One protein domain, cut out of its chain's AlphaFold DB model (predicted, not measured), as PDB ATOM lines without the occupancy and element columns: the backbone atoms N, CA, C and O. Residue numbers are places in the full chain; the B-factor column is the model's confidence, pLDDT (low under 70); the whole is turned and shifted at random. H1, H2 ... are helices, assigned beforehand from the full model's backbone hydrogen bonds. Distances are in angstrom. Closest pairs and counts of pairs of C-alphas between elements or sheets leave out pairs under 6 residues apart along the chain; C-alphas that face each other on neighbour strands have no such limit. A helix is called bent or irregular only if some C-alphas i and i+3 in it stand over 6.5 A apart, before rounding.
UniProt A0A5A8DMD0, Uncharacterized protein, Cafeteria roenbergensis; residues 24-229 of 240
ATOM      1  N   ASP A  24       1.568 -30.645  -2.735       91.38
ATOM      2  CA  ASP A  24       0.270 -31.268  -2.960       91.38
ATOM      3  C   ASP A  24      -0.793 -30.648  -2.058       91.38
ATOM      4  O   ASP A  24      -1.861 -30.290  -2.542       91.38
ATOM      5  N   ARG A  25      -0.456 -30.400  -0.787       92.69
ATOM      6  CA  ARG A  25      -1.349 -29.711   0.155       92.69
ATOM      7  C   ARG A  25      -1.667 -28.290  -0.292       92.69
ATOM      8  O   ARG A  25      -2.816 -27.876  -0.208       92.69
ATOM      9  N   ILE A  26      -0.673 -27.544  -0.784       93.62
ATOM     10  CA  ILE A  26      -0.893 -26.191  -1.320       93.62
ATOM     11  C   ILE A  26      -1.824 -26.245  -2.534       93.62
ATOM     12  O   ILE A  26      -2.751 -25.442  -2.620       93.62
ATOM     13  N   ALA A  27      -1.604 -27.182  -3.458       93.56
ATOM     14  CA  ALA A  27      -2.445 -27.339  -4.640       93.56
ATOM     15  C   ALA A  27      -3.890 -27.712  -4.273       93.56
ATOM     16  O   ALA A  27      -4.831 -27.125  -4.813       93.56
ATOM     17  N   ASP A  28      -4.071 -28.639  -3.333       94.06
ATOM     18  CA  ASP A  28      -5.382 -29.085  -2.862       94.06
ATOM     19  C   ASP A  28      -6.110 -27.954  -2.114       94.06
ATOM     20  O   ASP A  28      -7.272 -27.660  -2.403       94.06
ATOM     21  N   GLN A  29      -5.409 -27.243  -1.227       94.88
ATOM     22  CA  GLN A  29      -5.944 -26.095  -0.496       94.88
ATOM     23  C   GLN A  29      -6.323 -24.942  -1.436       94.88
ATOM     24  O   GLN A  29      -7.378 -24.327  -1.273       94.88
ATOM     25  N   LEU A  30      -5.504 -24.663  -2.452       94.31
ATOM     26  CA  LEU A  30      -5.813 -23.645  -3.449       94.31
ATOM     27  C   LEU A  30      -7.016 -24.046  -4.303       94.31
ATOM     28  O   LEU A  30      -7.898 -23.228  -4.527       94.31
ATOM     29  N   ASN A  31      -7.099 -25.306  -4.734       94.56
ATOM     30  CA  ASN A  31      -8.273 -25.822  -5.440       94.56
ATOM     31  C   ASN A  31      -9.547 -25.711  -4.597       94.56
ATOM     32  O   ASN A  31     -10.582 -25.303  -5.120       94.56
ATOM     33  N   LYS A  32      -9.466 -26.020  -3.299       94.88
ATOM     34  CA  LYS A  32     -10.576 -25.838  -2.359       94.88
ATOM     35  C   LYS A  32     -11.010 -24.374  -2.284       94.88
ATOM     36  O   LYS A  32     -12.196 -24.081  -2.357       94.88
ATOM     37  N   ALA A  33     -10.060 -23.447  -2.177       93.75
ATOM     38  CA  ALA A  33     -10.350 -22.016  -2.154       93.75
ATOM     39  C   ALA A  33     -10.960 -21.513  -3.478       93.75
ATOM     40  O   ALA A  33     -11.878 -20.691  -3.463       93.75
ATOM     41  N   ILE A  34     -10.485 -22.019  -4.621       93.44
ATOM     42  CA  ILE A  34     -11.044 -21.722  -5.948       93.44
ATOM     43  C   ILE A  34     -12.506 -22.174  -6.036       93.44
ATOM     44  O   ILE A  34     -13.326 -21.436  -6.572       93.44
ATOM     45  N   ASP A  35     -12.838 -23.359  -5.520       91.94
ATOM     46  CA  ASP A  35     -14.200 -23.893  -5.598       91.94
ATOM     47  C   ASP A  35     -15.154 -23.235  -4.584       91.94
ATOM     48  O   ASP A  35     -16.283 -22.900  -4.933       91.94
ATOM     49  N   GLU A  36     -14.721 -23.032  -3.335       93.12
ATOM     50  CA  GLU A  36     -15.604 -22.561  -2.256       93.12
ATOM     51  C   GLU A  36     -15.730 -21.033  -2.191       93.12
ATOM     52  O   GLU A  36     -16.797 -20.508  -1.875       93.12
ATOM     53  N   VAL A  37     -14.642 -20.298  -2.449       92.94
ATOM     54  CA  VAL A  37     -14.578 -18.834  -2.289       92.94
ATOM     55  C   VAL A  37     -13.865 -18.151  -3.472       92.94
ATOM     56  O   VAL A  37     -12.930 -17.374  -3.265       92.94
ATOM     57  N   PRO A  38     -14.294 -18.381  -4.733       91.44
ATOM     58  CA  PRO A  38     -13.564 -17.974  -5.942       91.44
ATOM     59  C   PRO A  38     -13.230 -16.480  -6.000       91.44
ATOM     60  O   PRO A  38     -12.113 -16.115  -6.362       91.44
ATOM     61  N   LEU A  39     -14.165 -15.607  -5.604       90.06
ATOM     62  CA  LEU A  39     -13.940 -14.158  -5.607       90.06
ATOM     63  C   LEU A  39     -12.902 -13.728  -4.566       90.06
ATOM     64  O   LEU A  39     -12.055 -12.890  -4.865       90.06
ATOM     65  N   ALA A  40     -12.928 -14.315  -3.366       91.81
ATOM     66  CA  ALA A  40     -11.923 -14.032  -2.342       91.81
ATOM     67  C   ALA A  40     -10.554 -14.587  -2.749       91.81
ATOM     68  O   ALA A  40      -9.544 -13.921  -2.552       91.81
ATOM     69  N   THR A  41     -10.521 -15.761  -3.381       93.88
ATOM     70  CA  THR A  41      -9.297 -16.349  -3.931       93.88
ATOM     71  C   THR A  41      -8.695 -15.468  -5.020       93.88
ATOM     72  O   THR A  41      -7.503 -15.176  -4.967       93.88
ATOM     73  N   LEU A  42      -9.508 -14.980  -5.965       91.69
ATOM     74  CA  LEU A  42      -9.065 -14.042  -6.997       91.69
ATOM     75  C   LEU A  42      -8.558 -12.732  -6.381       91.69
ATOM     76  O   LEU A  42      -7.485 -12.259  -6.751       91.69
ATOM     77  N   ALA A  43      -9.291 -12.170  -5.416       91.50
ATOM     78  CA  ALA A  43      -8.894 -10.949  -4.723       91.50
ATOM     79  C   ALA A  43      -7.568 -11.123  -3.968       91.50
ATOM     80  O   ALA A  43      -6.684 -10.284  -4.115       91.50
ATOM     81  N   CYS A  44      -7.389 -12.219  -3.222       93.44
ATOM     82  CA  CYS A  44      -6.122 -12.554  -2.569       93.44
ATOM     83  C   CYS A  44      -4.990 -12.699  -3.583       93.44
ATOM     84  O   CYS A  44      -3.918 -12.141  -3.376       93.44
ATOM     85  N   PHE A  45      -5.233 -13.413  -4.682       91.62
ATOM     86  CA  PHE A  45      -4.230 -13.631  -5.714       91.62
ATOM     87  C   PHE A  45      -3.745 -12.303  -6.310       91.62
ATOM     88  O   PHE A  45      -2.545 -12.054  -6.365       91.62
ATOM     89  N   VAL A  46      -4.674 -11.417  -6.685       91.12
ATOM     90  CA  VAL A  46      -4.360 -10.082  -7.218       91.12
ATOM     91  C   VAL A  46      -3.694  -9.199  -6.161       91.12
ATOM     92  O   VAL A  46      -2.705  -8.532  -6.458       91.12
ATOM     93  N   ALA A  47      -4.198  -9.200  -4.926       92.94
ATOM     94  CA  ALA A  47      -3.658  -8.386  -3.842       92.94
ATOM     95  C   ALA A  47      -2.229  -8.795  -3.471       92.94
ATOM     96  O   ALA A  47      -1.384  -7.923  -3.282       92.94
ATOM     97  N   PHE A  48      -1.928 -10.094  -3.406       94.12
ATOM     98  CA  PHE A  48      -0.565 -10.558  -3.161       94.12
ATOM     99  C   PHE A  48       0.356 -10.294  -4.352       94.12
ATOM    100  O   PHE A  48       1.504  -9.912  -4.142       94.12
ATOM    101  N   ASP A  49      -0.126 -10.439  -5.587       88.75
ATOM    102  CA  ASP A  49       0.685 -10.152  -6.772       88.75
ATOM    103  C   ASP A  49       1.052  -8.661  -6.852       88.75
ATOM    104  O   ASP A  49       2.226  -8.304  -6.876       88.75
ATOM    105  N   ILE A  50       0.067  -7.761  -6.764       90.50
ATOM    106  CA  ILE A  50       0.316  -6.309  -6.753       90.50
ATOM    107  C   ILE A  50       1.105  -5.907  -5.503       90.50
ATOM    108  O   ILE A  50       2.061  -5.139  -5.593       90.50
ATOM    109  N   GLY A  51       0.734  -6.436  -4.338       92.81
ATOM    110  CA  GLY A  51       1.381  -6.129  -3.066       92.81
ATOM    111  C   GLY A  51       2.863  -6.487  -3.074       92.81
ATOM    112  O   GLY A  51       3.685  -5.673  -2.665       92.81
ATOM    113  N   THR A  52       3.232  -7.655  -3.607       92.88
ATOM    114  CA  THR A  52       4.647  -8.036  -3.731       92.88
ATOM    115  C   THR A  52       5.411  -7.144  -4.702       92.88
ATOM    116  O   THR A  52       6.550  -6.788  -4.401       92.88
ATOM    117  N   VAL A  53       4.795  -6.699  -5.805       90.88
ATOM    118  CA  VAL A  53       5.414  -5.711  -6.707       90.88
ATOM    119  C   VAL A  53       5.648  -4.388  -5.982       90.88
ATOM    120  O   VAL A  53       6.739  -3.831  -6.068       90.88
ATOM    121  N   LEU A  54       4.658  -3.885  -5.243       91.94
ATOM    122  CA  LEU A  54       4.772  -2.618  -4.517       91.94
ATOM    123  C   LEU A  54       5.815  -2.683  -3.399       91.94
ATOM    124  O   LEU A  54       6.579  -1.732  -3.230       91.94
ATOM    125  N   VAL A  55       5.887  -3.799  -2.671       93.44
ATOM    126  CA  VAL A  55       6.914  -4.033  -1.645       93.44
ATOM    127  C   VAL A  55       8.300  -4.092  -2.280       93.44
ATOM    128  O   VAL A  55       9.203  -3.409  -1.806       93.44
ATOM    129  N   ALA A  56       8.470  -4.837  -3.377       91.31
ATOM    130  CA  ALA A  56       9.742  -4.902  -4.093       91.31
ATOM    131  C   ALA A  56      10.157  -3.521  -4.625       91.31
ATOM    132  O   ALA A  56      11.294  -3.104  -4.438       91.31
ATOM    133  N   ASN A  57       9.223  -2.777  -5.220       88.69
ATOM    134  CA  ASN A  57       9.454  -1.427  -5.730       88.69
ATOM    135  C   ASN A  57       9.849  -0.456  -4.609       88.69
ATOM    136  O   ASN A  57      10.822   0.277  -4.744       88.69
ATOM    137  N   SER A  58       9.141  -0.488  -3.478       88.12
ATOM    138  CA  SER A  58       9.473   0.333  -2.307       88.12
ATOM    139  C   SER A  58      10.841  -0.041  -1.737       88.12
ATOM    140  O   SER A  58      11.636   0.840  -1.430       88.12
ATOM    141  N   GLY A  59      11.152  -1.338  -1.664       90.56
ATOM    142  CA  GLY A  59      12.463  -1.835  -1.257       90.56
ATOM    143  C   GLY A  59      13.590  -1.315  -2.148       90.56
ATOM    144  O   GLY A  59      14.596  -0.849  -1.625       90.56
ATOM    145  N   LEU A  60      13.398  -1.313  -3.474       88.81
ATOM    146  CA  LEU A  60      14.360  -0.752  -4.430       88.81
ATOM    147  C   LEU A  60      14.603   0.746  -4.194       88.81
ATOM    148  O   LEU A  60      15.755   1.173  -4.196       88.81
ATOM    149  N   TYR A  61      13.550   1.529  -3.927       85.88
ATOM    150  CA  TYR A  61      13.700   2.943  -3.568       85.88
ATOM    151  C   TYR A  61      14.452   3.137  -2.246       85.88
ATOM    152  O   TYR A  61      15.309   4.013  -2.164       85.88
ATOM    153  N   LEU A  62      14.175   2.312  -1.230       90.56
ATOM    154  CA  LEU A  62      14.834   2.404   0.079       90.56
ATOM    155  C   LEU A  62      16.335   2.102   0.013       90.56
ATOM    156  O   LEU A  62      17.104   2.710   0.750       90.56
ATOM    157  N   VAL A  63      16.759   1.190  -0.866       91.88
ATOM    158  CA  VAL A  63      18.185   0.867  -1.064       91.88
ATOM    159  C   VAL A  63      18.859   1.735  -2.133       91.88
ATOM    160  O   VAL A  63      20.030   1.523  -2.434       91.88
ATOM    161  N   GLY A  64      18.139   2.696  -2.725       83.19
ATOM    162  CA  GLY A  64      18.666   3.574  -3.773       83.19
ATOM    163  C   GLY A  64      18.988   2.857  -5.090       83.19
ATOM    164  O   GLY A  64      19.806   3.342  -5.868       83.19
ATOM    165  N   ALA A  65      18.372   1.701  -5.355       81.06
ATOM    166  CA  ALA A  65      18.606   0.949  -6.581       81.06
ATOM    167  C   ALA A  65      17.900   1.620  -7.768       81.06
ATOM    168  O   ALA A  65      16.686   1.503  -7.943       81.06
ATOM    169  N   THR A  66      18.676   2.292  -8.614       78.25
ATOM    170  CA  THR A  66      18.213   2.826  -9.897       78.25
ATOM    171  C   THR A  66      18.607   1.863 -11.016       78.25
ATOM    172  O   THR A  66      19.800   1.734 -11.305       78.25
ATOM    173  N   PRO A  67      17.656   1.153 -11.647       77.56
ATOM    174  CA  PRO A  67      17.979   0.337 -12.808       77.56
ATOM    175  C   PRO A  67      18.446   1.217 -13.962       77.56
ATOM    176  O   PRO A  67      18.044   2.375 -14.088       77.56
ATOM    177  N   SER A  68      19.283   0.642 -14.815       80.31
ATOM    178  CA  SER A  68      19.811   1.333 -15.981       80.31
ATOM    179  C   SER A  68      18.721   1.603 -17.028       80.31
ATOM    180  O   SER A  68      17.664   0.954 -17.048       80.31
ATOM    181  N   ALA A  69      18.965   2.576 -17.910       78.50
ATOM    182  CA  ALA A  69      18.029   2.929 -18.977       78.50
ATOM    183  C   ALA A  69      17.787   1.740 -19.921       78.50
ATOM    184  O   ALA A  69      16.654   1.479 -20.323       78.50
ATOM    185  N   GLU A  70      18.827   0.949 -20.180       80.50
ATOM    186  CA  GLU A  70      18.778  -0.268 -20.986       80.50
ATOM    187  C   GLU A  70      17.833  -1.303 -20.373       80.50
ATOM    188  O   GLU A  70      17.097  -1.974 -21.092       80.50
ATOM    189  N   PHE A  71      17.797  -1.421 -19.041       84.19
ATOM    190  CA  PHE A  71      16.856  -2.318 -18.377       84.19
ATOM    191  C   PHE A  71      15.407  -1.838 -18.543       84.19
ATOM    192  O   PHE A  71      14.511  -2.649 -18.783       84.19
ATOM    193  N   ALA A  72      15.160  -0.526 -18.449       81.81
ATOM    194  CA  ALA A  72      13.830   0.044 -18.669       81.81
ATOM    195  C   ALA A  72      13.330  -0.234 -20.097       81.81
ATOM    196  O   ALA A  72      12.206  -0.716 -20.273       81.81
ATOM    197  N   VAL A  73      14.195  -0.010 -21.093       80.00
ATOM    198  CA  VAL A  73      13.926  -0.314 -22.505       80.00
ATOM    199  C   VAL A  73      13.679  -1.809 -22.687       80.00
ATOM    200  O   VAL A  73      12.644  -2.192 -23.228       80.00
ATOM    201  N   ALA A  74      14.557  -2.670 -22.160       85.25
ATOM    202  CA  ALA A  74      14.399  -4.122 -22.216       85.25
ATOM    203  C   ALA A  74      13.062  -4.576 -21.620       85.25
ATOM    204  O   ALA A  74      12.346  -5.372 -22.232       85.25
ATOM    205  N   TYR A  75      12.692  -4.062 -20.445       85.25
ATOM    206  CA  TYR A  75      11.446  -4.415 -19.776       85.25
ATOM    207  C   TYR A  75      10.225  -4.024 -20.604       85.25
ATOM    208  O   TYR A  75       9.336  -4.855 -20.833       85.25
ATOM    209  N   ALA A  76      10.172  -2.775 -21.051       81.19
ATOM    210  CA  ALA A  76       9.028  -2.254 -21.774       81.19
ATOM    211  C   ALA A  76       8.916  -2.888 -23.170       81.19
ATOM    212  O   ALA A  76       7.826  -3.308 -23.565       81.19
ATOM    213  N   LEU A  77      10.044  -3.141 -23.832       80.12
ATOM    214  CA  LEU A  77      10.089  -3.933 -25.050       80.12
ATOM    215  C   LEU A  77       9.547  -5.352 -24.839       80.12
ATOM    216  O   LEU A  77       8.766  -5.887 -25.632       80.12
ATOM    217  N   SER A  78       9.920  -5.981 -23.732       83.62
ATOM    218  CA  SER A  78       9.457  -7.323 -23.416       83.62
ATOM    219  C   SER A  78       7.913  -7.408 -23.463       83.62
ATOM    220  O   SER A  78       7.350  -8.392 -23.953       83.62
ATOM    221  N   ARG A  79       7.207  -6.354 -23.025       81.25
ATOM    222  CA  ARG A  79       5.734  -6.294 -23.006       81.25
ATOM    223  C   ARG A  79       5.134  -6.329 -24.404       81.25
ATOM    224  O   ARG A  79       4.077  -6.928 -24.592       81.25
ATOM    225  N   VAL A  80       5.826  -5.739 -25.367       75.12
ATOM    226  CA  VAL A  80       5.441  -5.699 -26.775       75.12
ATOM    227  C   VAL A  80       5.586  -7.083 -27.415       75.12
ATOM    228  O   VAL A  80       4.650  -7.604 -28.025       75.12
ATOM    229  N   ILE A  81       6.714  -7.749 -27.151       77.00
ATOM    230  CA  ILE A  81       7.017  -9.102 -27.650       77.00
ATOM    231  C   ILE A  81       6.130 -10.170 -26.981       77.00
ATOM    232  O   ILE A  81       6.045 -11.303 -27.457       77.00
ATOM    233  N   LYS A  82       5.405  -9.835 -25.899       73.12
ATOM    234  CA  LYS A  82       4.565 -10.778 -25.138       73.12
ATOM    235  C   LYS A  82       3.615 -11.605 -26.012       73.12
ATOM    236  O   LYS A  82       3.374 -12.769 -25.703       73.12
ATOM    237  N   ARG A  83       3.140 -11.041 -27.127       67.56
ATOM    238  CA  ARG A  83       2.247 -11.712 -28.088       67.56
ATOM    239  C   ARG A  83       2.848 -12.975 -28.719       67.56
ATOM    240  O   ARG A  83       2.100 -13.876 -29.073       67.56
ATOM    241  N   PHE A  84       4.172 -13.074 -28.804       75.19
ATOM    242  CA  PHE A  84       4.874 -14.192 -29.446       75.19
ATOM    243  C   PHE A  84       5.453 -15.210 -28.455       75.19
ATOM    244  O   PHE A  84       6.122 -16.154 -28.859       75.19
ATOM    245  N   ARG A  85       5.209 -15.045 -27.148       82.69
ATOM    246  CA  ARG A  85       5.841 -15.875 -26.106       82.69
ATOM    247  C   ARG A  85       5.202 -17.241 -25.918       82.69
ATOM    248  O   ARG A  85       5.871 -18.142 -25.424       82.69
ATOM    249  N   LEU A  86       3.941 -17.403 -26.322       82.25
ATOM    250  CA  LEU A  86       3.149 -18.601 -26.040       82.25
ATOM    251  C   LEU A  86       3.871 -19.924 -26.384       82.25
ATOM    252  O   LEU A  86       3.855 -20.820 -25.540       82.25
ATOM    253  N   PRO A  87       4.553 -20.082 -27.540       83.06
ATOM    254  CA  PRO A  87       5.273 -21.321 -27.846       83.06
ATOM    255  C   PRO A  87       6.391 -21.627 -26.842       83.06
ATOM    256  O   PRO A  87       6.537 -22.764 -26.401       83.06
ATOM    257  N   ILE A  88       7.144 -20.606 -26.430       87.00
ATOM    258  CA  ILE A  88       8.260 -20.738 -25.484       87.00
ATOM    259  C   ILE A  88       7.724 -21.062 -24.085       87.00
ATOM    260  O   ILE A  88       8.228 -21.955 -23.405       87.00
ATOM    261  N   GLU A  89       6.655 -20.382 -23.670       90.12
ATOM    262  CA  GLU A  89       5.976 -20.654 -22.400       90.12
ATOM    263  C   GLU A  89       5.479 -22.100 -22.332       90.12
ATOM    264  O   GLU A  89       5.611 -22.750 -21.298       90.12
ATOM    265  N   LEU A  90       4.980 -22.640 -23.446       88.00
ATOM    266  CA  LEU A  90       4.560 -24.035 -23.553       88.00
ATOM    267  C   LEU A  90       5.716 -25.028 -23.484       88.00
ATOM    268  O   LEU A  90       5.605 -26.044 -22.790       88.00
ATOM    269  N   MET A  91       6.821 -24.726 -24.169       88.00
ATOM    270  CA  MET A  91       8.042 -25.533 -24.108       88.00
ATOM    271  C   MET A  91       8.585 -25.633 -22.681       88.00
ATOM    272  O   MET A  91       9.126 -26.674 -22.323       88.00
ATOM    273  N   MET A  92       8.383 -24.603 -21.854       89.75
ATOM    274  CA  MET A  92       8.767 -24.595 -20.439       89.75
ATOM    275  C   MET A  92       7.697 -25.190 -19.511       89.75
ATOM    276  O   MET A  92       8.025 -25.870 -18.538       89.75
ATOM    277  N   ALA A  93       6.412 -24.989 -19.805       92.56
ATOM    278  CA  ALA A  93       5.316 -25.484 -18.973       92.56
ATOM    279  C   ALA A  93       5.229 -27.016 -18.971       92.56
ATOM    280  O   ALA A  93       4.951 -27.618 -17.936       92.56
ATOM    281  N   ALA A  94       5.483 -27.662 -20.112       91.44
ATOM    282  CA  ALA A  94       5.423 -29.116 -20.230       91.44
ATOM    283  C   ALA A  94       6.435 -29.873 -19.344       91.44
ATOM    284  O   ALA A  94       6.000 -30.762 -18.605       91.44
ATOM    285  N   PRO A  95       7.748 -29.570 -19.367       93.00
ATOM    286  CA  PRO A  95       8.702 -30.206 -18.466       93.00
ATOM    287  C   PRO A  95       8.425 -29.840 -17.007       93.00
ATOM    288  O   PRO A  95       8.483 -30.719 -16.149       93.00
ATOM    289  N   LEU A  96       8.028 -28.595 -16.722       93.12
ATOM    290  CA  LEU A  96       7.692 -28.177 -15.362       93.12
ATOM    291  C   LEU A  96       6.490 -28.950 -14.794       93.12
ATOM    292  O   LEU A  96       6.525 -29.385 -13.647       93.12
ATOM    293  N   ALA A  97       5.455 -29.184 -15.601       93.50
ATOM    294  CA  ALA A  97       4.293 -29.975 -15.203       93.50
ATOM    295  C   ALA A  97       4.631 -31.453 -14.941       93.50
ATOM    296  O   ALA A  97       3.969 -32.092 -14.127       93.50
ATOM    297  N   ARG A  98       5.658 -31.995 -15.611       91.81
ATOM    298  CA  ARG A  98       6.172 -33.347 -15.340       91.81
ATOM    299  C   ARG A  98       7.012 -33.390 -14.067       91.81
ATOM    300  O   ARG A  98       6.884 -34.334 -13.299       91.81
ATOM    301  N   ALA A  99       7.849 -32.377 -13.851       93.12
ATOM    302  CA  ALA A  99       8.716 -32.286 -12.681       93.12
ATOM    303  C   ALA A  99       7.932 -32.018 -11.388       93.12
ATOM    304  O   ALA A  99       8.300 -32.520 -10.330       93.12
ATOM    305  N   VAL A 100       6.842 -31.246 -11.467       92.62
ATOM    306  CA  VAL A 100       6.010 -30.884 -10.314       92.62
ATOM    307  C   VAL A 100       4.530 -31.169 -10.618       92.62
ATOM    308  O   VAL A 100       3.783 -30.255 -10.988       92.62
ATOM    309  N   PRO A 101       4.065 -32.422 -10.431       91.25
ATOM    310  CA  PRO A 101       2.699 -32.841 -10.769       91.25
ATOM    311  C   PRO A 101       1.592 -32.110  -9.997       91.25
ATOM    312  O   PRO A 101       0.441 -32.105 -10.427       91.25
ATOM    313  N   ALA A 102       1.914 -31.459  -8.875       92.50
ATOM    314  CA  ALA A 102       0.975 -30.626  -8.124       92.50
ATOM    315  C   ALA A 102       0.509 -29.382  -8.906       92.50
ATOM    316  O   ALA A 102      -0.637 -28.956  -8.772       92.50
ATOM    317  N   LEU A 103       1.363 -28.813  -9.762       91.75
ATOM    318  CA  LEU A 103       1.081 -27.564 -10.474       91.75
ATOM    319  C   LEU A 103      -0.051 -27.661 -11.517       91.75
ATOM    320  O   LEU A 103      -0.943 -26.807 -11.487       91.75
ATOM    321  N   PRO A 104      -0.080 -28.658 -12.427       92.31
ATOM    322  CA  PRO A 104      -1.169 -28.788 -13.398       92.31
ATOM    323  C   PRO A 104      -2.504 -29.222 -12.775       92.31
ATOM    324  O   PRO A 104      -3.534 -29.127 -13.437       92.31
ATOM    325  N   ARG A 105      -2.520 -29.682 -11.512       90.75
ATOM    326  CA  ARG A 105      -3.761 -30.037 -10.799       90.75
ATOM    327  C   ARG A 105      -4.565 -28.812 -10.361       90.75
ATOM    328  O   ARG A 105      -5.752 -28.948 -10.070       90.75
ATOM    329  N   VAL A 106      -3.951 -27.631 -10.291       91.94
ATOM    330  CA  VAL A 106      -4.645 -26.409  -9.866       91.94
ATOM    331  C   VAL A 106      -5.489 -25.841 -11.002       91.94
ATOM    332  O   VAL A 106      -4.977 -25.470 -12.059       91.94
ATOM    333  N   ARG A 107      -6.796 -25.717 -10.755       89.44
ATOM    334  CA  ARG A 107      -7.813 -25.303 -11.734       89.44
ATOM    335  C   ARG A 107      -7.903 -23.784 -11.867       89.44
ATOM    336  O   ARG A 107      -8.956 -23.190 -11.656       89.44
ATOM    337  N   VAL A 108      -6.794 -23.150 -12.246       87.00
ATOM    338  CA  VAL A 108      -6.686 -21.683 -12.385       87.00
ATOM    339  C   VAL A 108      -7.741 -21.113 -13.336       87.00
ATOM    340  O   VAL A 108      -8.255 -20.024 -13.101       87.00
ATOM    341  N   ILE A 109      -8.118 -21.856 -14.379       85.94
ATOM    342  CA  ILE A 109      -9.136 -21.423 -15.344       85.94
ATOM    343  C   ILE A 109     -10.489 -21.104 -14.690       85.94
ATOM    344  O   ILE A 109     -11.162 -20.175 -15.128       85.94
ATOM    345  N   LYS A 110     -10.847 -21.769 -13.583       87.06
ATOM    346  CA  LYS A 110     -12.077 -21.481 -12.830       87.06
ATOM    347  C   LYS A 110     -12.082 -20.092 -12.184       87.06
ATOM    348  O   LYS A 110     -13.152 -19.546 -11.946       87.06
ATOM    349  N   LEU A 111     -10.910 -19.501 -11.928       84.69
ATOM    350  CA  LEU A 111     -10.808 -18.113 -11.458       84.69
ATOM    351  C   LEU A 111     -11.114 -17.105 -12.571       84.69
ATOM    352  O   LEU A 111     -11.606 -16.019 -12.289       84.69
ATOM    353  N   MET A 112     -10.816 -17.454 -13.825       79.06
ATOM    354  CA  MET A 112     -11.107 -16.612 -14.992       79.06
ATOM    355  C   MET A 112     -12.532 -16.827 -15.507       79.06
ATOM    356  O   MET A 112     -13.153 -15.905 -16.027       79.06
ATOM    357  N   MET A 113     -13.035 -18.052 -15.370       80.62
ATOM    358  CA  MET A 113     -14.344 -18.491 -15.836       80.62
ATOM    359  C   MET A 113     -15.032 -19.296 -14.725       80.62
ATOM    360  O   MET A 113     -14.940 -20.529 -14.709       80.62
ATOM    361  N   PRO A 114     -15.702 -18.624 -13.768       74.62
ATOM    362  CA  PRO A 114     -16.467 -19.302 -12.728       74.62
ATOM    363  C   PRO A 114     -17.508 -20.243 -13.346       74.62
ATOM    364  O   PRO A 114     -18.241 -19.852 -14.249       74.62
ATOM    365  N   GLY A 115     -17.550 -21.493 -12.882       70.81
ATOM    366  CA  GLY A 115     -18.412 -22.534 -13.456       70.81
ATOM    367  C   GLY A 115     -17.818 -23.280 -14.658       70.81
ATOM    368  O   GLY A 115     -18.478 -24.159 -15.201       70.81
ATOM    369  N   TYR A 116     -16.578 -22.982 -15.065       78.69
ATOM    370  CA  TYR A 116     -15.886 -23.781 -16.075       78.69
ATOM    371  C   TYR A 116     -15.657 -25.214 -15.578       78.69
ATOM    372  O   TYR A 116     -15.000 -25.444 -14.554       78.69
ATOM    373  N   GLU A 117     -16.146 -26.174 -16.356       75.81
ATOM    374  CA  GLU A 117     -15.806 -27.582 -16.212       75.81
ATOM    375  C   GLU A 117     -14.851 -28.008 -17.317       75.81
ATOM    376  O   GLU A 117     -15.026 -27.677 -18.492       75.81
ATOM    377  N   ARG A 118     -13.818 -28.754 -16.924       70.12
ATOM    378  CA  ARG A 118     -12.817 -29.252 -17.855       70.12
ATOM    379  C   ARG A 118     -13.477 -30.246 -18.815       70.12
ATOM    380  O   ARG A 118     -13.979 -31.271 -18.348       70.12
ATOM    381  N   PRO A 119     -13.458 -29.999 -20.136       67.94
ATOM    382  CA  PRO A 119     -14.028 -30.935 -21.087       67.94
ATOM    383  C   PRO A 119     -13.253 -32.258 -21.045       67.94
ATOM    384  O   PRO A 119     -12.024 -32.271 -20.946       67.94
ATOM    385  N   ALA A 120     -13.973 -33.379 -21.160       66.38
ATOM    386  CA  ALA A 120     -13.385 -34.723 -21.157       66.38
ATOM    387  C   ALA A 120     -12.346 -34.920 -22.278       66.38
ATOM    388  O   ALA A 120     -11.447 -35.753 -22.174       66.38
ATOM    389  N   THR A 121     -12.446 -34.135 -23.351       63.06
ATOM    390  CA  THR A 121     -11.490 -34.120 -24.457       63.06
ATOM    391  C   THR A 121     -11.113 -32.679 -24.771       63.06
ATOM    392  O   THR A 121     -11.980 -31.834 -24.987       63.06
ATOM    393  N   MET A 122      -9.810 -32.386 -24.803       59.97
ATOM    394  CA  MET A 122      -9.327 -31.058 -25.181       59.97
ATOM    395  C   MET A 122      -9.707 -30.768 -26.639       59.97
ATOM    396  O   MET A 122      -9.406 -31.594 -27.509       59.97
ATOM    397  N   PRO A 123     -10.333 -29.616 -26.936       59.81
ATOM    398  CA  PRO A 123     -10.657 -29.258 -28.306       59.81
ATOM    399  C   PRO A 123      -9.370 -29.161 -29.130       59.81
ATOM    400  O   PRO A 123      -8.402 -28.506 -28.735       59.81
ATOM    401  N   LYS A 124      -9.347 -29.825 -30.291       63.03
ATOM    402  CA  LYS A 124      -8.267 -29.649 -31.265       63.03
ATOM    403  C   LYS A 124      -8.387 -28.241 -31.837       63.03
ATOM    404  O   LYS A 124      -9.254 -27.976 -32.662       63.03
ATOM    405  N   VAL A 125      -7.529 -27.333 -31.384       64.75
ATOM    406  CA  VAL A 125      -7.433 -25.996 -31.972       64.75
ATOM    407  C   VAL A 125      -6.588 -26.101 -33.237       64.75
ATOM    408  O   VAL A 125      -5.362 -26.140 -33.177       64.75
ATOM    409  N   THR A 126      -7.247 -26.189 -34.390       61.12
ATOM    410  CA  THR A 126      -6.598 -26.115 -35.702       61.12
ATOM    411  C   THR A 126      -6.707 -24.695 -36.241       61.12
ATOM    412  O   THR A 126      -7.806 -24.178 -36.445       61.12
ATOM    413  N   LEU A 127      -5.561 -24.058 -36.477       64.12
ATOM    414  CA  LEU A 127      -5.483 -22.838 -37.279       64.12
ATOM    415  C   LEU A 127      -5.639 -23.237 -38.749       64.12
ATOM    416  O   LEU A 127      -4.664 -23.575 -39.413       64.12
ATOM    417  N   ASP A 128      -6.877 -23.257 -39.235       72.50
ATOM    418  CA  ASP A 128      -7.145 -23.476 -40.656       72.50
ATOM    419  C   ASP A 128      -6.770 -22.224 -41.480       72.50
ATOM    420  O   ASP A 128      -6.738 -21.103 -40.956       72.50
ATOM    421  N   ARG A 129      -6.524 -22.385 -42.784       68.75
ATOM    422  CA  ARG A 129      -6.260 -21.283 -43.728       68.75
ATOM    423  C   ARG A 129      -7.362 -20.222 -43.699       68.75
ATOM    424  O   ARG A 129      -7.071 -19.033 -43.827       68.75
ATOM    425  N   ASP A 130      -8.602 -20.630 -43.449       68.56
ATOM    426  CA  ASP A 130      -9.743 -19.724 -43.294       68.56
ATOM    427  C   ASP A 130      -9.724 -18.937 -41.979       68.56
ATOM    428  O   ASP A 130     -10.231 -17.814 -41.916       68.56
ATOM    429  N   ALA A 131      -9.126 -19.494 -40.920       64.88
ATOM    430  CA  ALA A 131      -8.904 -18.762 -39.682       64.88
ATOM    431  C   ALA A 131      -7.834 -17.689 -39.898       64.88
ATOM    432  O   ALA A 131      -8.062 -16.546 -39.514       64.88
ATOM    433  N   LEU A 132      -6.735 -18.025 -40.588       67.88
ATOM    434  CA  LEU A 132      -5.631 -17.103 -40.899       67.88
ATOM    435  C   LEU A 132      -6.053 -15.925 -41.792       67.88
ATOM    436  O   LEU A 132      -5.495 -14.839 -41.678       67.88
ATOM    437  N   ARG A 133      -7.058 -16.114 -42.656       77.06
ATOM    438  CA  ARG A 133      -7.614 -15.046 -43.507       77.06
ATOM    439  C   ARG A 133      -8.591 -14.112 -42.791       77.06
ATOM    440  O   ARG A 133      -8.886 -13.045 -43.318       77.06
ATOM    441  N   ASN A 134      -9.106 -14.491 -41.619       79.81
ATOM    442  CA  ASN A 134     -10.072 -13.689 -40.873       79.81
ATOM    443  C   ASN A 134      -9.524 -13.332 -39.477       79.81
ATOM    444  O   ASN A 134      -9.441 -14.209 -38.608       79.81
ATOM    445  N   PRO A 135      -9.216 -12.050 -39.207       73.62
ATOM    446  CA  PRO A 135      -8.594 -11.641 -37.947       73.62
ATOM    447  C   PRO A 135      -9.457 -11.974 -36.720       73.62
ATOM    448  O   PRO A 135      -8.923 -12.369 -35.685       73.62
ATOM    449  N   GLY A 136     -10.790 -11.918 -36.837       77.00
ATOM    450  CA  GLY A 136     -11.707 -12.291 -35.756       77.00
ATOM    451  C   GLY A 136     -11.691 -13.791 -35.443       77.00
ATOM    452  O   GLY A 136     -11.699 -14.185 -34.275       77.00
ATOM    453  N   LYS A 137     -11.601 -14.647 -36.471       77.94
ATOM    454  CA  LYS A 137     -11.473 -16.105 -36.285       77.94
ATOM    455  C   LYS A 137     -10.102 -16.487 -35.728       77.94
ATOM    456  O   LYS A 137     -10.040 -17.330 -34.836       77.94
ATOM    457  N   THR A 138      -9.030 -15.837 -36.191       76.12
ATOM    458  CA  THR A 138      -7.678 -16.011 -35.632       76.12
ATOM    459  C   THR A 138      -7.644 -15.647 -34.151       76.12
ATOM    460  O   THR A 138      -7.164 -16.437 -33.341       76.12
ATOM    461  N   LEU A 139      -8.205 -14.494 -33.770       74.12
ATOM    462  CA  LEU A 139      -8.239 -14.059 -32.374       74.12
ATOM    463  C   LEU A 139      -9.017 -15.044 -31.489       74.12
ATOM    464  O   LEU A 139      -8.552 -15.405 -30.408       74.12
ATOM    465  N   LYS A 140     -10.162 -15.541 -31.972       77.62
ATOM    466  CA  LYS A 140     -10.950 -16.563 -31.268       77.62
ATOM    467  C   LYS A 140     -10.181 -17.878 -31.111       77.62
ATOM    468  O   LYS A 140     -10.204 -18.464 -30.031       77.62
ATOM    469  N   ALA A 141      -9.480 -18.328 -32.152       75.94
ATOM    470  CA  ALA A 141      -8.664 -19.542 -32.110       75.94
ATOM    471  C   ALA A 141      -7.478 -19.403 -31.140       75.94
ATOM    472  O   ALA A 141      -7.228 -20.303 -30.342       75.94
ATOM    473  N   MET A 142      -6.795 -18.256 -31.149       73.00
ATOM    474  CA  MET A 142      -5.721 -17.940 -30.199       73.00
ATOM    475  C   MET A 142      -6.236 -17.908 -28.753       73.00
ATOM    476  O   MET A 142      -5.595 -18.465 -27.865       73.00
ATOM    477  N   GLY A 143      -7.414 -17.321 -28.518       75.38
ATOM    478  CA  GLY A 143      -8.064 -17.326 -27.206       75.38
ATOM    479  C   GLY A 143      -8.423 -18.737 -26.731       75.38
ATOM    480  O   GLY A 143      -8.121 -19.102 -25.597       75.38
ATOM    481  N   ALA A 144      -8.992 -19.565 -27.610       77.88
ATOM    482  CA  ALA A 144      -9.292 -20.964 -27.306       77.88
ATOM    483  C   ALA A 144      -8.024 -21.779 -27.003       77.88
ATOM    484  O   ALA A 144      -8.018 -22.588 -26.075       77.88
ATOM    485  N   LEU A 145      -6.936 -21.533 -27.740       78.44
ATOM    486  CA  LEU A 145      -5.639 -22.149 -27.471       78.44
ATOM    487  C   LEU A 145      -5.115 -21.740 -26.094       78.44
ATOM    488  O   LEU A 145      -4.737 -22.609 -25.316       78.44
ATOM    489  N   ALA A 146      -5.129 -20.447 -25.767       78.00
ATOM    490  CA  ALA A 146      -4.677 -19.957 -24.467       78.00
ATOM    491  C   ALA A 146      -5.458 -20.604 -23.309       78.00
ATOM    492  O   ALA A 146      -4.852 -21.063 -22.343       78.00
ATOM    493  N   LEU A 147      -6.783 -20.724 -23.436       81.06
ATOM    494  CA  LEU A 147      -7.623 -21.397 -22.437       81.06
ATOM    495  C   LEU A 147      -7.278 -22.881 -22.301       81.06
ATOM    496  O   LEU A 147      -7.071 -23.356 -21.189       81.06
ATOM    497  N   ALA A 148      -7.142 -23.600 -23.417       82.50
ATOM    498  CA  ALA A 148      -6.764 -25.012 -23.409       82.50
ATOM    499  C   ALA A 148      -5.385 -25.233 -22.759       82.50
ATOM    500  O   ALA A 148      -5.166 -26.201 -22.033       82.50
ATOM    501  N   VAL A 149      -4.447 -24.315 -22.989       84.75
ATOM    502  CA  VAL A 149      -3.112 -24.339 -22.383       84.75
ATOM    503  C   VAL A 149      -3.179 -24.134 -20.873       84.75
ATOM    504  O   VAL A 149      -2.590 -24.925 -20.133       84.75
ATOM    505  N   VAL A 150      -3.916 -23.119 -20.417       86.25
ATOM    506  CA  VAL A 150      -4.105 -22.841 -18.987       86.25
ATOM    507  C   VAL A 150      -4.823 -24.002 -18.300       86.25
ATOM    508  O   VAL A 150      -4.426 -24.394 -17.210       86.25
ATOM    509  N   ASP A 151      -5.824 -24.607 -18.935       87.00
ATOM    510  CA  ASP A 151      -6.548 -25.757 -18.383       87.00
ATOM    511  C   ASP A 151      -5.677 -27.024 -18.309       87.00
ATOM    512  O   ASP A 151      -5.742 -27.799 -17.354       87.00
ATOM    513  N   LYS A 152      -4.800 -27.235 -19.300       88.12
ATOM    514  CA  LYS A 152      -3.903 -28.399 -19.333       88.12
ATOM    515  C   LYS A 152      -2.754 -28.293 -18.336       88.12
ATOM    516  O   LYS A 152      -2.412 -29.292 -17.706       88.12
ATOM    517  N   TYR A 153      -2.114 -27.130 -18.266       89.94
ATOM    518  CA  TYR A 153      -0.875 -26.940 -17.510       89.94
ATOM    519  C   TYR A 153      -1.084 -26.192 -16.187       89.94
ATOM    520  O   TYR A 153      -0.173 -26.181 -15.360       89.94
ATOM    521  N   GLY A 154      -2.260 -25.610 -15.945       90.69
ATOM    522  CA  GLY A 154      -2.629 -24.981 -14.677       90.69
ATOM    523  C   GLY A 154      -1.599 -23.959 -14.207       90.69
ATOM    524  O   GLY A 154      -1.128 -23.108 -14.968       90.69
ATOM    525  N   LEU A 155      -1.183 -24.081 -12.945       92.44
ATOM    526  CA  LEU A 155      -0.135 -23.221 -12.400       92.44
ATOM    527  C   LEU A 155       1.221 -23.410 -13.080       92.44
ATOM    528  O   LEU A 155       1.994 -22.456 -13.096       92.44
ATOM    529  N   ALA A 156       1.523 -24.574 -13.664       93.31
ATOM    530  CA  ALA A 156       2.808 -24.794 -14.329       93.31
ATOM    531  C   ALA A 156       2.992 -23.815 -15.496       93.31
ATOM    532  O   ALA A 156       4.083 -23.282 -15.681       93.31
ATOM    533  N   TYR A 157       1.914 -23.502 -16.224       92.25
ATOM    534  CA  TYR A 157       1.944 -22.459 -17.246       92.25
ATOM    535  C   TYR A 157       2.193 -21.067 -16.649       92.25
ATOM    536  O   TYR A 157       3.032 -20.332 -17.160       92.25
ATOM    537  N   ASN A 158       1.553 -20.716 -15.530       90.75
ATOM    538  CA  ASN A 158       1.772 -19.416 -14.879       90.75
ATOM    539  C   ASN A 158       3.208 -19.242 -14.359       90.75
ATOM    540  O   ASN A 158       3.774 -18.155 -14.471       90.75
ATOM    541  N   PHE A 159       3.803 -20.300 -13.799       92.50
ATOM    542  CA  PHE A 159       5.216 -20.299 -13.418       92.50
ATOM    543  C   PHE A 159       6.111 -20.149 -14.647       92.50
ATOM    544  O   PHE A 159       6.955 -19.255 -14.681       92.50
ATOM    545  N   ALA A 160       5.888 -20.969 -15.677       92.19
ATOM    546  CA  ALA A 160       6.651 -20.911 -16.916       92.19
ATOM    547  C   ALA A 160       6.582 -19.523 -17.574       92.19
ATOM    548  O   ALA A 160       7.620 -18.976 -17.927       92.19
ATOM    549  N   SER A 161       5.395 -18.915 -17.670       89.44
ATOM    550  CA  SER A 161       5.209 -17.577 -18.249       89.44
ATOM    551  C   SER A 161       5.986 -16.494 -17.496       89.44
ATOM    552  O   SER A 161       6.616 -15.639 -18.125       89.44
ATOM    553  N   ARG A 162       6.035 -16.555 -16.157       89.88
ATOM    554  CA  ARG A 162       6.855 -15.627 -15.362       89.88
ATOM    555  C   ARG A 162       8.348 -15.796 -15.634       89.88
ATOM    556  O   ARG A 162       9.018 -14.807 -15.917       89.88
ATOM    557  N   PHE A 163       8.864 -17.025 -15.615       90.50
ATOM    558  CA  PHE A 163      10.292 -17.266 -15.849       90.50
ATOM    559  C   PHE A 163      10.719 -16.993 -17.294       90.50
ATOM    560  O   PHE A 163      11.782 -16.420 -17.511       90.50
ATOM    561  N   VAL A 164       9.885 -17.323 -18.283       91.12
ATOM    562  CA  VAL A 164      10.121 -16.951 -19.688       91.12
ATOM    563  C   VAL A 164      10.097 -15.436 -19.844       91.12
ATOM    564  O   VAL A 164      10.960 -14.871 -20.509       91.12
ATOM    565  N   GLY A 165       9.147 -14.756 -19.198       87.94
ATOM    566  CA  GLY A 165       9.093 -13.301 -19.192       87.94
ATOM    567  C   GLY A 165      10.355 -12.669 -18.612       87.94
ATOM    568  O   GLY A 165      10.909 -11.771 -19.242       87.94
ATOM    569  N   LEU A 166      10.831 -13.174 -17.471       90.19
ATOM    570  CA  LEU A 166      12.091 -12.759 -16.859       90.19
ATOM    571  C   LEU A 166      13.280 -13.025 -17.790       90.19
ATOM    572  O   LEU A 166      14.072 -12.123 -18.026       90.19
ATOM    573  N   GLY A 167      13.371 -14.223 -18.371       89.69
ATOM    574  CA  GLY A 167      14.439 -14.589 -19.300       89.69
ATOM    575  C   GLY A 167      14.501 -13.679 -20.527       89.69
ATOM    576  O   GLY A 167      15.586 -13.274 -20.930       89.69
ATOM    577  N   ILE A 168      13.347 -13.290 -21.079       88.75
ATOM    578  CA  ILE A 168      13.283 -12.348 -22.204       88.75
ATOM    579  C   ILE A 168      13.770 -10.963 -21.781       88.75
ATOM    580  O   ILE A 168      14.580 -10.379 -22.490       88.75
ATOM    581  N   VAL A 169      13.321 -10.439 -20.635       89.00
ATOM    582  CA  VAL A 169      13.802  -9.139 -20.128       89.00
ATOM    583  C   VAL A 169      15.316  -9.174 -19.920       89.00
ATOM    584  O   VAL A 169      16.015  -8.300 -20.422       89.00
ATOM    585  N   SER A 170      15.830 -10.205 -19.247       89.12
ATOM    586  CA  SER A 170      17.263 -10.363 -18.988       89.12
ATOM    587  C   SER A 170      18.079 -10.513 -20.273       89.12
ATOM    588  O   SER A 170      19.153  -9.932 -20.378       89.12
ATOM    589  N   GLY A 171      17.578 -11.255 -21.264       89.06
ATOM    590  CA  GLY A 171      18.241 -11.418 -22.559       89.06
ATOM    591  C   GLY A 171      18.290 -10.119 -23.364       89.06
ATOM    592  O   GLY A 171      19.341  -9.764 -23.888       89.06
ATOM    593  N   LEU A 172      17.179  -9.376 -23.417       87.62
ATOM    594  CA  LEU A 172      17.120  -8.056 -24.054       87.62
ATOM    595  C   LEU A 172      18.065  -7.066 -23.370       87.62
ATOM    596  O   LEU A 172      18.796  -6.350 -24.046       87.62
ATOM    597  N   TYR A 173      18.094  -7.078 -22.038       88.50
ATOM    598  CA  TYR A 173      19.014  -6.258 -21.262       88.50
ATOM    599  C   TYR A 173      20.477  -6.617 -21.547       88.50
ATOM    600  O   TYR A 173      21.277  -5.724 -21.794       88.50
ATOM    601  N   ALA A 174      20.826  -7.906 -21.579       89.12
ATOM    602  CA  ALA A 174      22.185  -8.351 -21.884       89.12
ATOM    603  C   ALA A 174      22.628  -7.956 -23.303       89.12
ATOM    604  O   ALA A 174      23.774  -7.559 -23.492       89.12
ATOM    605  N   MET A 175      21.726  -8.021 -24.289       87.31
ATOM    606  CA  MET A 175      22.003  -7.568 -25.656       87.31
ATOM    607  C   MET A 175      22.231  -6.053 -25.716       87.31
ATOM    608  O   MET A 175      23.232  -5.618 -26.281       87.31
ATOM    609  N   LEU A 176      21.364  -5.258 -25.083       85.69
ATOM    610  CA  LEU A 176      21.540  -3.803 -24.992       85.69
ATOM    611  C   LEU A 176      22.844  -3.434 -24.270       85.69
ATOM    612  O   LEU A 176      23.593  -2.589 -24.747       85.69
ATOM    613  N   ALA A 177      23.162  -4.119 -23.170       85.00
ATOM    614  CA  ALA A 177      24.404  -3.921 -22.427       85.00
ATOM    615  C   ALA A 177      25.656  -4.305 -23.239       85.00
ATOM    616  O   ALA A 177      26.728  -3.750 -23.015       85.00
ATOM    617  N   ALA A 178      25.526  -5.225 -24.199       89.06
ATOM    618  CA  ALA A 178      26.580  -5.579 -25.149       89.06
ATOM    619  C   ALA A 178      26.668  -4.616 -26.353       89.06
ATOM    620  O   ALA A 178      27.458  -4.858 -27.264       89.06
ATOM    621  N   GLY A 179      25.867  -3.544 -26.379       83.75
ATOM    622  CA  GLY A 179      25.843  -2.564 -27.466       83.75
ATOM    623  C   GLY A 179      25.094  -3.031 -28.716       83.75
ATOM    624  O   GLY A 179      25.271  -2.449 -29.783       83.75
ATOM    625  N   VAL A 180      24.271  -4.082 -28.616       83.56
ATOM    626  CA  VAL A 180      23.408  -4.511 -29.725       83.56
ATOM    627  C   VAL A 180      22.294  -3.485 -29.903       83.56
ATOM    628  O   VAL A 180      21.562  -3.192 -28.955       83.56
ATOM    629  N   ASP A 181      22.128  -2.984 -31.128       77.81
ATOM    630  CA  ASP A 181      21.021  -2.103 -31.501       77.81
ATOM    631  C   ASP A 181      19.699  -2.884 -31.584       77.81
ATOM    632  O   ASP A 181      19.191  -3.243 -32.648       77.81
ATOM    633  N   VAL A 182      19.150  -3.196 -30.410       71.31
ATOM    634  CA  VAL A 182      17.838  -3.829 -30.285       71.31
ATOM    635  C   VAL A 182      16.747  -2.871 -30.773       71.31
ATOM    636  O   VAL A 182      15.742  -3.342 -31.289       71.31
ATOM    637  N   GLN A 183      16.935  -1.550 -30.665       66.62
ATOM    638  CA  GLN A 183      15.953  -0.553 -31.104       66.62
ATOM    639  C   GLN A 183      15.761  -0.575 -32.628       66.62
ATOM    640  O   GLN A 183      14.623  -0.688 -33.087       66.62
ATOM    641  N   GLY A 184      16.844  -0.625 -33.405       68.62
ATOM    642  CA  GLY A 184      16.781  -0.765 -34.861       68.62
ATOM    643  C   GLY A 184      16.078  -2.048 -35.326       68.62
ATOM    644  O   GLY A 184      15.334  -2.036 -36.309       68.62
ATOM    645  N   TRP A 185      16.220  -3.162 -34.593       69.38
ATOM    646  CA  TRP A 185      15.484  -4.400 -34.900       69.38
ATOM    647  C   TRP A 185      13.974  -4.256 -34.699       69.38
ATOM    648  O   TRP A 185      13.196  -4.899 -35.401       69.38
ATOM    649  N   LEU A 186      13.559  -3.426 -33.744       63.56
ATOM    650  CA  LEU A 186      12.158  -3.221 -33.382       63.56
ATOM    651  C   LEU A 186      11.436  -2.271 -34.305       63.56
ATOM    652  O   LEU A 186      10.302  -2.549 -34.698       63.56
ATOM    653  N   GLU A 187      12.112  -1.196 -34.685       68.31
ATOM    654  CA  GLU A 187      11.625  -0.283 -35.707       68.31
ATOM    655  C   GLU A 187      11.406  -1.049 -37.019       68.31
ATOM    656  O   GLU A 187      10.352  -0.917 -37.644       68.31
ATOM    657  N   GLY A 188      12.314  -1.976 -37.350       65.31
ATOM    658  CA  GLY A 188      12.181  -2.885 -38.493       65.31
ATOM    659  C   GLY A 188      10.961  -3.820 -38.453       65.31
ATOM    660  O   GLY A 188      10.527  -4.292 -39.503       65.31
ATOM    661  N   ILE A 189      10.370  -4.070 -37.278       63.59
ATOM    662  CA  ILE A 189       9.153  -4.889 -37.102       63.59
ATOM    663  C   ILE A 189       7.928  -4.074 -36.640       63.59
ATOM    664  O   ILE A 189       6.903  -4.658 -36.280       63.59
ATOM    665  N   GLY A 190       8.004  -2.737 -36.689       58.09
ATOM    666  CA  GLY A 190       6.875  -1.830 -36.449       58.09
ATOM    667  C   GLY A 190       6.619  -1.449 -34.985       58.09
ATOM    668  O   GLY A 190       5.492  -1.083 -34.646       58.09
ATOM    669  N   PHE A 191       7.626  -1.530 -34.112       55.97
ATOM    670  CA  PHE A 191       7.536  -1.105 -32.711       55.97
ATOM    671  C   PHE A 191       8.457   0.098 -32.442       55.97
ATOM    672  O   PHE A 191       9.665  -0.018 -32.594       55.97
ATOM    673  N   GLY A 192       7.871   1.249 -32.077       56.75
ATOM    674  CA  GLY A 192       8.576   2.525 -31.858       56.75
ATOM    675  C   GLY A 192       8.945   2.832 -30.397       56.75
ATOM    676  O   GLY A 192       8.813   1.965 -29.532       56.75
ATOM    677  N   ASP A 193       9.375   4.080 -30.157       56.72
ATOM    678  CA  ASP A 193      10.017   4.586 -28.928       56.72
ATOM    679  C   ASP A 193       9.394   4.087 -27.617       56.72
ATOM    680  O   ASP A 193       8.237   4.351 -27.270       56.72
ATOM    681  N   VAL A 194      10.213   3.369 -26.852       56.78
ATOM    682  CA  VAL A 194       9.818   2.688 -25.624       56.78
ATOM    683  C   VAL A 194      10.318   3.502 -24.422       56.78
ATOM    684  O   VAL A 194      11.500   3.496 -24.095       56.78
ATOM    685  N   GLY A 195       9.408   4.239 -23.777       54.34
ATOM    686  CA  GLY A 195       9.722   5.287 -22.793       54.34
ATOM    687  C   GLY A 195      10.358   4.859 -21.454       54.34
ATOM    688  O   GLY A 195      10.252   3.725 -20.986       54.34
ATOM    689  N   THR A 196      10.958   5.849 -20.788       49.16
ATOM    690  CA  THR A 196      11.840   5.775 -19.604       49.16
ATOM    691  C   THR A 196      11.151   5.523 -18.251       49.16
ATOM    692  O   THR A 196      11.826   5.241 -17.263       49.16
ATOM    693  N   ALA A 197       9.815   5.533 -18.174       51.41
ATOM    694  CA  ALA A 197       9.069   5.349 -16.917       51.41
ATOM    695  C   ALA A 197       9.053   3.896 -16.376       51.41
ATOM    696  O   ALA A 197       8.430   3.610 -15.353       51.41
ATOM    697  N   ALA A 198       9.711   2.958 -17.059       63.94
ATOM    698  CA  ALA A 198       9.534   1.522 -16.855       63.94
ATOM    699  C   ALA A 198      10.619   0.832 -16.004       63.94
ATOM    700  O   ALA A 198      10.457  -0.339 -15.669       63.94
ATOM    701  N   GLY A 199      11.707   1.525 -15.644       72.44
ATOM    702  CA  GLY A 199      12.892   0.917 -15.027       72.44
ATOM    703  C   GLY A 199      12.629   0.274 -13.663       72.44
ATOM    704  O   GLY A 199      12.619  -0.951 -13.545       72.44
ATOM    705  N   THR A 200      12.427   1.085 -12.618       78.62
ATOM    706  CA  THR A 200      12.326   0.604 -11.220       78.62
ATOM    707  C   THR A 200      11.123  -0.302 -11.011       78.62
ATOM    708  O   THR A 200      11.239  -1.380 -10.430       78.62
ATOM    709  N   PHE A 201       9.978   0.084 -11.576       82.38
ATOM    710  CA  PHE A 201       8.777  -0.739 -11.541       82.38
ATOM    711  C   PHE A 201       8.960  -2.047 -12.325       82.38
ATOM    712  O   PHE A 201       8.540  -3.111 -11.872       82.38
ATOM    713  N   GLY A 202       9.633  -2.002 -13.478       83.25
ATOM    714  CA  GLY A 202       9.945  -3.190 -14.265       83.25
ATOM    715  C   GLY A 202      10.874  -4.154 -13.535       83.25
ATOM    716  O   GLY A 202      10.654  -5.366 -13.578       83.25
ATOM    717  N   LEU A 203      11.859  -3.626 -12.802       85.31
ATOM    718  CA  LEU A 203      12.776  -4.425 -11.992       85.31
ATOM    719  C   LEU A 203      12.033  -5.056 -10.815       85.31
ATOM    720  O   LEU A 203      12.190  -6.248 -10.563       85.31
ATOM    721  N   ALA A 204      11.155  -4.301 -10.152       87.56
ATOM    722  CA  ALA A 204      10.288  -4.832  -9.109       87.56
ATOM    723  C   ALA A 204       9.436  -6.001  -9.626       87.56
ATOM    724  O   ALA A 204       9.426  -7.073  -9.022       87.56
ATOM    725  N   VAL A 205       8.788  -5.842 -10.786       86.44
ATOM    726  CA  VAL A 205       8.016  -6.914 -11.433       86.44
ATOM    727  C   VAL A 205       8.903  -8.116 -11.764       86.44
ATOM    728  O   VAL A 205       8.508  -9.252 -11.501       86.44
ATOM    729  N   ALA A 206      10.107  -7.902 -12.297       87.44
ATOM    730  CA  ALA A 206      11.046  -8.982 -12.589       87.44
ATOM    731  C   ALA A 206      11.391  -9.789 -11.322       87.44
ATOM    732  O   ALA A 206      11.273 -11.020 -11.330       87.44
ATOM    733  N   LEU A 207      11.702  -9.099 -10.218       88.19
ATOM    734  CA  LEU A 207      12.012  -9.699  -8.918       88.19
ATOM    735  C   LEU A 207      10.840 -10.499  -8.334       88.19
ATOM    736  O   LEU A 207      11.063 -11.541  -7.712       88.19
ATOM    737  N   THR A 208       9.589 -10.091  -8.587       89.81
ATOM    738  CA  THR A 208       8.423 -10.835  -8.074       89.81
ATOM    739  C   THR A 208       8.318 -12.266  -8.600       89.81
ATOM    740  O   THR A 208       7.712 -13.121  -7.955       89.81
ATOM    741  N   SER A 209       8.970 -12.576  -9.725       88.56
ATOM    742  CA  SER A 209       8.996 -13.936 -10.276       88.56
ATOM    743  C   SER A 209       9.588 -14.950  -9.295       88.56
ATOM    744  O   SER A 209       9.099 -16.076  -9.219       88.56
ATOM    745  N   ALA A 210      10.586 -14.547  -8.500       88.06
ATOM    746  CA  ALA A 210      11.232 -15.412  -7.512       88.06
ATOM    747  C   ALA A 210      10.333 -15.706  -6.300       88.06
ATOM    748  O   ALA A 210      10.376 -16.800  -5.744       88.06
ATOM    749  N   VAL A 211       9.483 -14.750  -5.911       90.19
ATOM    750  CA  VAL A 211       8.559 -14.892  -4.772       90.19
ATOM    751  C   VAL A 211       7.178 -15.397  -5.183       90.19
ATOM    752  O   VAL A 211       6.336 -15.665  -4.327       90.19
ATOM    753  N   TYR A 212       6.935 -15.602  -6.479       90.31
ATOM    754  CA  TYR A 212       5.651 -16.085  -6.968       90.31
ATOM    755  C   TYR A 212       5.178 -17.404  -6.313       90.31
ATOM    756  O   TYR A 212       4.005 -17.462  -5.936       90.31
ATOM    757  N   PRO A 213       6.025 -18.428  -6.051       91.06
ATOM    758  CA  PRO A 213       5.580 -19.602  -5.293       91.06
ATOM    759  C   PRO A 213       5.000 -19.258  -3.919       91.06
ATOM    760  O   PRO A 213       3.985 -19.827  -3.515       91.06
ATOM    761  N   ALA A 214       5.597 -18.284  -3.229       92.44
ATOM    762  CA  ALA A 214       5.107 -17.819  -1.941       92.44
ATOM    763  C   ALA A 214       3.761 -17.093  -2.078       92.44
ATOM    764  O   ALA A 214       2.876 -17.321  -1.261       92.44
ATOM    765  N   THR A 215       3.550 -16.293  -3.133       92.56
ATOM    766  CA  THR A 215       2.244 -15.637  -3.374       92.56
ATOM    767  C   THR A 215       1.119 -16.641  -3.628       92.56
ATOM    768  O   THR A 215       0.008 -16.474  -3.122       92.56
ATOM    769  N   VAL A 216       1.411 -17.730  -4.350       92.81
ATOM    770  CA  VAL A 216       0.465 -18.828  -4.591       92.81
ATOM    771  C   VAL A 216       0.121 -19.525  -3.275       92.81
ATOM    772  O   VAL A 216      -1.056 -19.726  -2.975       92.81
ATOM    773  N   ALA A 217       1.134 -19.851  -2.467       93.69
ATOM    774  CA  ALA A 217       0.931 -20.465  -1.159       93.69
ATOM    775  C   ALA A 217       0.130 -19.547  -0.222       93.69
ATOM    776  O   ALA A 217      -0.853 -19.984   0.371       93.69
ATOM    777  N   ALA A 218       0.484 -18.264  -0.141       94.50
ATOM    778  CA  ALA A 218      -0.235 -17.275   0.657       94.50
ATOM    779  C   ALA A 218      -1.704 -17.163   0.224       94.50
ATOM    780  O   ALA A 218      -2.595 -17.162   1.071       94.50
ATOM    781  N   THR A 219      -1.973 -17.158  -1.087       94.50
ATOM    782  CA  THR A 219      -3.341 -17.161  -1.629       94.50
ATOM    783  C   THR A 219      -4.133 -18.375  -1.151       94.50
ATOM    784  O   THR A 219      -5.264 -18.217  -0.693       94.50
ATOM    785  N   ALA A 220      -3.537 -19.571  -1.205       93.81
ATOM    786  CA  ALA A 220      -4.195 -20.814  -0.805       93.81
ATOM    787  C   ALA A 220      -4.712 -20.762   0.646       93.81
ATOM    788  O   ALA A 220      -5.814 -21.233   0.934       93.81
ATOM    789  N   TYR A 221      -3.943 -20.154   1.553       95.31
ATOM    790  CA  TYR A 221      -4.288 -20.095   2.975       95.31
ATOM    791  C   TYR A 221      -5.061 -18.833   3.388       95.31
ATOM    792  O   TYR A 221      -5.818 -18.882   4.355       95.31
ATOM    793  N   ALA A 222      -4.915 -17.711   2.677       94.81
ATOM    794  CA  ALA A 222      -5.546 -16.442   3.051       94.81
ATOM    795  C   ALA A 222      -6.972 -16.259   2.503       94.81
ATOM    796  O   ALA A 222      -7.743 -15.484   3.071       94.81
ATOM    797  N   ALA A 223      -7.344 -16.977   1.437       93.62
ATOM    798  CA  ALA A 223      -8.630 -16.798   0.762       93.62
ATOM    799  C   ALA A 223      -9.844 -17.039   1.678       93.62
ATOM    800  O   ALA A 223     -10.755 -16.211   1.738       93.62
ATOM    801  N   HIS A 224      -9.860 -18.139   2.441       93.88
ATOM    802  CA  HIS A 224     -10.961 -18.441   3.367       93.88
ATOM    803  C   HIS A 224     -11.056 -17.457   4.544       93.88
ATOM    804  O   HIS A 224     -12.163 -16.983   4.812       93.88
ATOM    805  N   PRO A 225      -9.959 -17.109   5.250       93.88
ATOM    806  CA  PRO A 225      -9.982 -16.035   6.241       93.88
ATOM    807  C   PRO A 225     -10.531 -14.718   5.687       93.88
ATOM    808  O   PRO A 225     -11.394 -14.111   6.324       93.88
ATOM    809  N   LEU A 226     -10.099 -14.310   4.487       91.00
ATOM    810  CA  LEU A 226     -10.593 -13.093   3.844       91.00
ATOM    811  C   LEU A 226     -12.103 -13.173   3.594       91.00
ATOM    812  O   LEU A 226     -12.838 -12.268   3.981       91.00
ATOM    813  N   ALA A 227     -12.580 -14.280   3.019       91.94
ATOM    814  CA  ALA A 227     -14.002 -14.487   2.752       91.94
ATOM    815  C   ALA A 227     -14.864 -14.395   4.024       91.94
ATOM    816  O   ALA A 227     -15.966 -13.852   3.983       91.94
ATOM    817  N   ARG A 228     -14.355 -14.873   5.168       92.06
ATOM    818  CA  ARG A 228     -15.034 -14.762   6.472       92.06
ATOM    819  C   ARG A 228     -14.990 -13.346   7.048       92.06
ATOM    820  O   ARG A 228     -15.935 -12.933   7.716       92.06
ATOM    821  N   ALA A 229     -13.913 -12.605   6.803       89.12
ATOM    822  CA  ALA A 229     -13.738 -11.247   7.313       89.12
ATOM    823  C   ALA A 229     -14.596 -10.213   6.565       89.12
ATOM    824  O   ALA A 229     -15.084  -9.267   7.184       89.12
TER     825      ALA A 229
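Overview. This is residues 24 to 229 of the 240 residues of an uncharacterized protein of Cafeteria roenbergensis (UniProt A0A5A8DMD0). Two groups of helices stand next to each other: on one side the kinked helix H10 runs along H2, with H1 making a corner with H2 and crossing H10 near its end, at residues 216 to 224, and on the other side H8 has H3 and H4 packed on it at steep angles. The two groups join where H8 and H3 touch H10, while H7 runs outward from the beginning of H8 to short H6, and a long loop from H5 leads to H6. The printed part has 206 residues, with ten named helices, H1 to H10 in order along the chain, and no named strand; the class is all helix. The whole is compact, with a radius of gyration of the C-alphas of 19.0 A, and the C-alphas span 53 by 50 by 30 A.

Along the chain. Begin with the longest helix, H10, residues 196 to 229: find C-alpha 196 at (11.840, 5.775, -19.604) and go on to C-alpha 229 at (-13.738, -11.247, 7.313), 40.8 A away. It has a kink of 69 degrees near residue 211, and it is irregular, with C-alphas 197 and 200 8.1 A apart. H2, residues 38 to 62, is 35.5 A long, and H1, residues 24 to 36, is 18.1 A long, with C-alpha 24 at (0.270, -31.268, -2.960). Look next at H8, residues 155 to 177, 32.8 A long. H3, residues 69 to 84, is 24.0 A long; it has a kink of 28 degrees near residue 78 and is irregular, but only just, with C-alphas 80 and 83 6.9 A apart. H4, residues 86 to 99, measures 19.9 A, and H7, residues 135 to 153, measures 26.7 A. The short helices are H5, residues 109 to 112, H6, residues 129 to 132, and H9, residues 182 to 187.

Arrangement. Start at the hub, H8, which touches five other helices. H8 touches H10 at a shallow tilt of 15 degrees, opposite ways, closest at the C-alphas of Arg 162 and Ser 209, 5.8 A apart. H10 touches H2 at a steep tilt of 39 degrees, opposite ways, closest at the C-alphas of Thr 41 and Ala 223, 4.8 A. With its residues 216 to 224 alone H10 touches H1, about perpendicular at 75 degrees; the C-alphas of Leu 30 and Ala 220 are closest, 4.2 A. With its residues 196 to 203 alone H10 touches H3, closest at the C-alphas of Ala 72 and Gly 199, 3.9 A. H3 touches H8 at a steep tilt of 45 degrees, closest at the C-alphas of Ala 74 and Leu 172, 5.1 A. H4 touches H8 at a steep tilt of 54 degrees, closest at the C-alphas of Ala 93 and Tyr 157, 4.8 A. H5 touches H2, closest at the C-alphas of Pro 38 and Leu 111, 6.2 A. H7 and H6 touch only at the corner, closest at the C-alphas of Ala 131 and Lys 137, 5.0 A. H9 and H3 are near each other; H7 and H10 are apart. The helix packing is mostly crossed, with 2 of 7 tilted pairs shallow. Every O i to N i+4 pair is within hydrogen-bond range in H1, H2, H7, H8 and H9, against 9 of 12 in H3, 9 of 10 in H4 and 21 of 30 in H10; H5 and H6 are too short for such a pair.

Size, cuts and confidence. The two C-alphas farthest apart are those of Val 63 and Asp 130, 54.7 A. The printed part has no cut. The link from H5 to H6 is long, 16 residues. Mean pLDDT of the printed part is 83.4; look for values under 70 at residue 83, residues 119 to 127, 129 to 132 and 183 to 198.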